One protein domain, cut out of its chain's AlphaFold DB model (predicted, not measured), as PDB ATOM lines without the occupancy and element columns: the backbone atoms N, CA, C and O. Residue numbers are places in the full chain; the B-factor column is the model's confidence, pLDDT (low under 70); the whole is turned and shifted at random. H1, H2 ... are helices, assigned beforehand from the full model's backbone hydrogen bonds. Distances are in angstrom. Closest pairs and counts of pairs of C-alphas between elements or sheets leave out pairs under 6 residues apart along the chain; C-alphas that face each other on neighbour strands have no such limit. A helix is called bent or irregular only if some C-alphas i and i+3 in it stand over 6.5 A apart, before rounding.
ATOM      1  N   GLN A  25     189.643 103.699 180.014       78.12
ATOM      2  CA  GLN A  25     190.465 102.666 180.632       78.12
ATOM      3  C   GLN A  25     190.605 102.952 182.127       78.12
ATOM      4  O   GLN A  25     190.583 104.106 182.558       78.12
ATOM      5  N   LYS A  26     190.831 101.898 182.911       76.31
ATOM      6  CA  LYS A  26     191.124 101.972 184.347       76.31
ATOM      7  C   LYS A  26     192.111 103.090 184.713       76.31
ATOM      8  O   LYS A  26     191.842 103.869 185.622       76.31
ATOM      9  N   GLY A  27     193.212 103.220 183.970       72.69
ATOM     10  CA  GLY A  27     194.211 104.271 184.200       72.69
ATOM     11  C   GLY A  27     193.704 105.694 183.940       72.69
ATOM     12  O   GLY A  27     194.142 106.632 184.605       72.69
ATOM     13  N   ASP A  28     192.762 105.868 183.015       77.31
ATOM     14  CA  ASP A  28     192.145 107.165 182.737       77.31
ATOM     15  C   ASP A  28     191.082 107.505 183.790       77.31
ATOM     16  O   ASP A  28     191.052 108.620 184.299       77.31
ATOM     17  N   LEU A  29     190.317 106.508 184.254       78.38
ATOM     18  CA  LEU A  29     189.384 106.652 185.377       78.38
ATOM     19  C   LEU A  29     190.089 107.037 186.678       78.38
ATOM     20  O   LEU A  29     189.615 107.918 187.385       78.38
ATOM     21  N   MET A  30     191.250 106.453 186.970       76.31
ATOM     22  CA  MET A  30     192.074 106.865 188.114       76.31
ATOM     23  C   MET A  30     192.529 108.324 188.033       76.31
ATOM     24  O   MET A  30     192.733 108.980 189.053       76.31
ATOM     25  N   ARG A  31     192.766 108.821 186.816       75.19
ATOM     26  CA  ARG A  31     193.213 110.197 186.569       75.19
ATOM     27  C   ARG A  31     192.041 111.149 186.351       75.19
ATOM     28  O   ARG A  31     192.250 112.364 186.340       75.19
ATOM     29  N   ALA A  32     190.824 110.624 186.217       75.75
ATOM     30  CA  ALA A  32     189.631 111.413 186.020       75.75
ATOM     31  C   ALA A  32     189.342 112.230 187.279       75.75
ATOM     32  O   ALA A  32     189.231 111.721 188.392       75.75
ATOM     33  N   LYS A  33     189.119 113.530 187.077       75.50
ATOM     34  CA  LYS A  33     188.799 114.486 188.147       75.50
ATOM     35  C   LYS A  33     187.458 114.205 188.848       75.50
ATOM     36  O   LYS A  33     187.113 114.883 189.810       75.50
ATOM     37  N   ALA A  34     186.701 113.231 188.339       75.62
ATOM     38  CA  ALA A  34     185.452 112.736 188.902       75.62
ATOM     39  C   ALA A  34     185.646 111.862 190.156       75.62
ATOM     40  O   ALA A  34     184.662 111.621 190.856       75.62
ATOM     41  N   PHE A  35     186.876 111.412 190.428       80.56
ATOM     42  CA  PHE A  35     187.229 110.573 191.571       80.56
ATOM     43  C   PHE A  35     188.293 111.258 192.432       80.56
ATOM     44  O   PHE A  35     189.211 111.910 191.933       80.56
ATOM     45  N   THR A  36     188.178 111.119 193.750       82.12
ATOM     46  CA  THR A  36     189.243 111.506 194.684       82.12
ATOM     47  C   THR A  36     190.435 110.549 194.599       82.12
ATOM     48  O   THR A  36     190.347 109.461 194.044       82.12
ATOM     49  N   LYS A  37     191.579 110.926 195.181       81.12
ATOM     50  CA  LYS A  37     192.801 110.100 195.140       81.12
ATOM     51  C   LYS A  37     192.600 108.700 195.740       81.12
ATOM     52  O   LYS A  37     193.136 107.733 195.221       81.12
ATOM     53  N   ILE A  38     191.811 108.618 196.810       81.19
ATOM     54  CA  ILE A  38     191.442 107.364 197.476       81.19
ATOM     55  C   ILE A  38     190.531 106.544 196.558       81.19
ATOM     56  O   ILE A  38     190.758 105.366 196.333       81.19
ATOM     57  N   GLU A  39     189.522 107.192 195.982       79.62
ATOM     58  CA  GLU A  39     188.604 106.579 195.026       79.62
ATOM     59  C   GLU A  39     189.310 106.018 193.793       79.62
ATOM     60  O   GLU A  39     189.036 104.893 193.396       79.62
ATOM     61  N   ALA A  40     190.246 106.770 193.219       80.31
ATOM     62  CA  ALA A  40     191.083 106.322 192.117       80.31
ATOM     63  C   ALA A  40     191.904 105.076 192.489       80.31
ATOM     64  O   ALA A  40     191.990 104.146 191.692       80.31
ATOM     65  N   ASP A  41     192.463 105.034 193.700       83.56
ATOM     66  CA  ASP A  41     193.214 103.881 194.206       83.56
ATOM     67  C   ASP A  41     192.318 102.639 194.351       83.56
ATOM     68  O   ASP A  41     192.666 101.564 193.870       83.56
ATOM     69  N   PHE A  42     191.099 102.805 194.880       83.12
ATOM     70  CA  PHE A  42     190.098 101.734 194.942       83.12
ATOM     71  C   PHE A  42     189.671 101.253 193.560       83.12
ATOM     72  O   PHE A  42     189.640 100.049 193.314       83.12
ATOM     73  N   LEU A  43     189.384 102.167 192.631       81.19
ATOM     74  CA  LEU A  43     189.112 101.776 191.251       81.19
ATOM     75  C   LEU A  43     190.309 101.011 190.671       81.19
ATOM     76  O   LEU A  43     190.151 100.074 189.899       81.19
ATOM     77  N   GLY A  44     191.518 101.358 191.094       79.19
ATOM     78  CA  GLY A  44     192.739 100.663 190.745       79.19
ATOM     79  C   GLY A  44     192.941  99.278 191.294       79.19
ATOM     80  O   GLY A  44     193.457  98.411 190.597       79.19
ATOM     81  N   ALA A  45     192.559  99.058 192.534       82.38
ATOM     82  CA  ALA A  45     192.675  97.745 193.132       82.38
ATOM     83  C   ALA A  45     191.547  96.818 192.655       82.38
ATOM     84  O   ALA A  45     191.778  95.623 192.500       82.38
ATOM     85  N   PHE A  46     190.356  97.367 192.381       77.44
ATOM     86  CA  PHE A  46     189.136  96.575 192.219       77.44
ATOM     87  C   PHE A  46     188.527  96.560 190.810       77.44
ATOM     88  O   PHE A  46     187.898  95.560 190.472       77.44
ATOM     89  N   LEU A  47     188.696  97.591 189.965       80.94
ATOM     90  CA  LEU A  47     188.257  97.468 188.565       80.94
ATOM     91  C   LEU A  47     189.210  96.549 187.806       80.94
ATOM     92  O   LEU A  47     190.438  96.633 187.950       80.94
ATOM     93  N   ALA A  48     188.639  95.711 186.945       78.31
ATOM     94  CA  ALA A  48     189.408  94.922 185.997       78.31
ATOM     95  C   ALA A  48     190.116  95.833 184.975       78.31
ATOM     96  O   ALA A  48     189.827  97.026 184.864       78.31
ATOM     97  N   GLU A  49     191.049  95.284 184.199       72.50
ATOM     98  CA  GLU A  49     191.693  95.973 183.065       72.50
ATOM     99  C   GLU A  49     190.759  96.131 181.845       72.50
ATOM    100  O   GLU A  49     191.171  96.043 180.693       72.50
ATOM    101  N   GLU A  50     189.479  96.391 182.095       73.31
ATOM    102  CA  GLU A  50     188.488  96.712 181.075       73.31
ATOM    103  C   GLU A  50     188.248  98.222 180.972       73.31
ATOM    104  O   GLU A  50     188.690  99.033 181.795       73.31
ATOM    105  N   SER A  51     187.562  98.611 179.900       77.38
ATOM    106  CA  SER A  51     187.158  99.993 179.671       77.38
ATOM    107  C   SER A  51     185.781 100.215 180.290       77.38
ATOM    108  O   SER A  51     184.794  99.646 179.822       77.38
ATOM    109  N   TYR A  52     185.705 101.081 181.295       77.69
ATOM    110  CA  TYR A  52     184.472 101.388 182.017       77.69
ATOM    111  C   TYR A  52     184.029 102.820 181.749       77.69
ATOM    112  O   TYR A  52     184.825 103.718 181.477       77.69
ATOM    113  N   THR A  53     182.729 103.065 181.843       80.38
ATOM    114  CA  THR A  53     182.209 104.437 181.832       80.38
ATOM    115  C   THR A  53     182.410 105.111 183.194       80.38
ATOM    116  O   THR A  53     182.560 104.443 184.218       80.38
ATOM    117  N   LEU A  54     182.379 106.449 183.234       77.19
ATOM    118  CA  LEU A  54     182.423 107.197 184.503       77.19
ATOM    119  C   LEU A  54     181.298 106.779 185.460       77.19
ATOM    120  O   LEU A  54     181.497 106.757 186.675       77.19
ATOM    121  N   GLU A  55     180.124 106.446 184.919       79.38
ATOM    122  CA  GLU A  55     178.975 105.987 185.701       79.38
ATOM    123  C   GLU A  55     179.182 104.581 186.256       79.38
ATOM    124  O   GLU A  55     178.928 104.359 187.440       79.38
ATOM    125  N   GLU A  56     179.697 103.645 185.453       78.69
ATOM    126  CA  GLU A  56     180.030 102.302 185.934       78.69
ATOM    127  C   GLU A  56     181.114 102.336 187.001       78.69
ATOM    128  O   GLU A  56     180.942 101.740 188.061       78.69
ATOM    129  N   ALA A  57     182.177 103.105 186.776       79.00
ATOM    130  CA  ALA A  57     183.230 103.291 187.760       79.00
ATOM    131  C   ALA A  57     182.676 103.895 189.062       79.00
ATOM    132  O   ALA A  57     182.939 103.370 190.139       79.00
ATOM    133  N   LYS A  58     181.813 104.921 189.003       79.88
ATOM    134  CA  LYS A  58     181.127 105.454 190.200       79.88
ATOM    135  C   LYS A  58     180.219 104.434 190.884       79.88
ATOM    136  O   LYS A  58     180.098 104.453 192.113       79.88
ATOM    137  N   LYS A  59     179.560 103.569 190.115       82.81
ATOM    138  CA  LYS A  59     178.661 102.532 190.631       82.81
ATOM    139  C   LYS A  59     179.443 101.432 191.343       82.81
ATOM    140  O   LYS A  59     179.086 101.094 192.468       82.81
ATOM    141  N   GLU A  60     180.521 100.944 190.738       79.62
ATOM    142  CA  GLU A  60     181.468 100.003 191.351       79.62
ATOM    143  C   GLU A  60     182.082 100.600 192.614       79.62
ATOM    144  O   GLU A  60     182.051  99.986 193.676       79.62
ATOM    145  N   LEU A  61     182.506 101.861 192.554       78.19
ATOM    146  CA  LEU A  61     183.035 102.557 193.717       78.19
ATOM    147  C   LEU A  61     182.010 102.656 194.847       78.19
ATOM    148  O   LEU A  61     182.328 102.412 196.010       78.19
ATOM    149  N   SER A  62     180.762 102.988 194.521       79.69
ATOM    150  CA  SER A  62     179.683 103.063 195.509       79.69
ATOM    151  C   SER A  62     179.379 101.705 196.148       79.69
ATOM    152  O   SER A  62     179.021 101.672 197.325       79.69
ATOM    153  N   LYS A  63     179.528 100.594 195.412       80.44
ATOM    154  CA  LYS A  63     179.444  99.241 195.986       80.44
ATOM    155  C   LYS A  63     180.613  98.979 196.936       80.44
ATOM    156  O   LYS A  63     180.367  98.611 198.079       80.44
ATOM    157  N   LEU A  64     181.844  99.261 196.504       74.69
ATOM    158  CA  LEU A  64     183.060  99.070 197.304       74.69
ATOM    159  C   LEU A  64     183.027  99.878 198.604       74.69
ATOM    160  O   LEU A  64     183.328  99.350 199.672       74.69
ATOM    161  N   ARG A  65     182.592 101.144 198.542       71.44
ATOM    162  CA  ARG A  65     182.409 101.958 199.750       71.44
ATOM    163  C   ARG A  65     181.404 101.327 200.699       71.44
ATOM    164  O   ARG A  65     181.696 101.262 201.880       71.44
ATOM    165  N   LYS A  66     180.240 100.885 200.205       68.94
ATOM    166  CA  LYS A  66     179.198 100.264 201.042       68.94
ATOM    167  C   LYS A  66     179.663  98.959 201.680       68.94
ATOM    168  O   LYS A  66     179.275  98.688 202.809       68.94
ATOM    169  N   GLU A  67     180.487  98.188 200.981       62.81
ATOM    170  CA  GLU A  67     181.058  96.948 201.501       62.81
ATOM    171  C   GLU A  67     182.059  97.196 202.639       62.81
ATOM    172  O   GLU A  67     182.105  96.416 203.583       62.81
ATOM    173  N   GLN A  68     182.784  98.322 202.627       57.00
ATOM    174  CA  GLN A  68     183.670  98.708 203.733       57.00
ATOM    175  C   GLN A  68     182.970  99.321 204.963       57.00
ATOM    176  O   GLN A  68     183.629  99.478 205.988       57.00
ATOM    177  N   VAL A  69     181.677  99.681 204.908       52.09
ATOM    178  CA  VAL A  69     180.960 100.297 206.058       52.09
ATOM    179  C   VAL A  69     180.146  99.289 206.884       52.09
ATOM    180  O   VAL A  69     179.160  99.679 207.512       52.09
TER     181      VAL A  69
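What this domain is: This is residues 25 to 69 of the 70 residues of an uncharacterized protein of Enterococcus casseliflavus (UniProt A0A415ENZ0). Two short helices, H1 and H2, lie side by side as an up-and-down hairpin, and a longer helix, H3, crosses over one side of that pair at nearly a right angle. H3 begins near H1, passes H2 and runs on beyond it, so that its last turns make one end of the longest axis. The printed part has 45 residues with three named helices, in the order H1, H2, H3, and no named strand; its class is all helix, with 31 residues in the helices. It is compact, with a radius of gyration of the C-alphas of 9.3 A, and the C-alphas span 27 by 18 by 17 A.

Where its parts are: The printed part begins at Gln 25, and H1 follows as residues 26 to 31, from C-alpha 26 at (191.124, 101.972, 184.347); it is 8.8 A from first to last C-alpha. After residues 32 to 36, H2 takes residues 37 to 46, from C-alpha 37 at (192.801, 110.100, 195.140), and is 14.3 A long from first to last C-alpha. Residues 47 to 53 lead to H3, residues 54 to 68, the longest helix, 21.1 A from its first C-alpha to its last at (183.670, 98.708, 203.733). Val 69 follows it as the last printed residue.

How they stand to each other: H1 and H2 form a helical hairpin and touch, the closest C-alphas being those of Met 30 and Ala 40, 4.2 A apart. They run opposite ways at a shallow tilt of 5 degrees, with their centres 8.9 A apart. H2 also touches H3, where the closest C-alphas, those of Leu 43 and Leu 61, are 6.6 A apart. The lines of H2 and H3 are about perpendicular, at 87 degrees, and their centres are 10.0 A apart. H1 and H3 are close but not clearly touching: their closest C-alphas, those of Leu 29 and Leu 54, are 7.0 A apart, and their lines are about perpendicular, at 89 degrees. In H1, H2 and H3 every backbone O i to N i+4 pair is within hydrogen-bond range, and no helix is bent or irregular.

The domain as a whole: The two C-alphas farthest apart are those of Gln 25 and Val 69, the first and last printed residues, at 27.2 A. The printed part has no cut. The link from H1 to H2, of 5 residues, is tight, and the link from H2 to H3, of 7 residues, is short; no link is long. The mean pLDDT of the printed part is 76.8, and the model's confidence is low, under 70, at residues 66 to 69, of which 66 to 68 belong to H3.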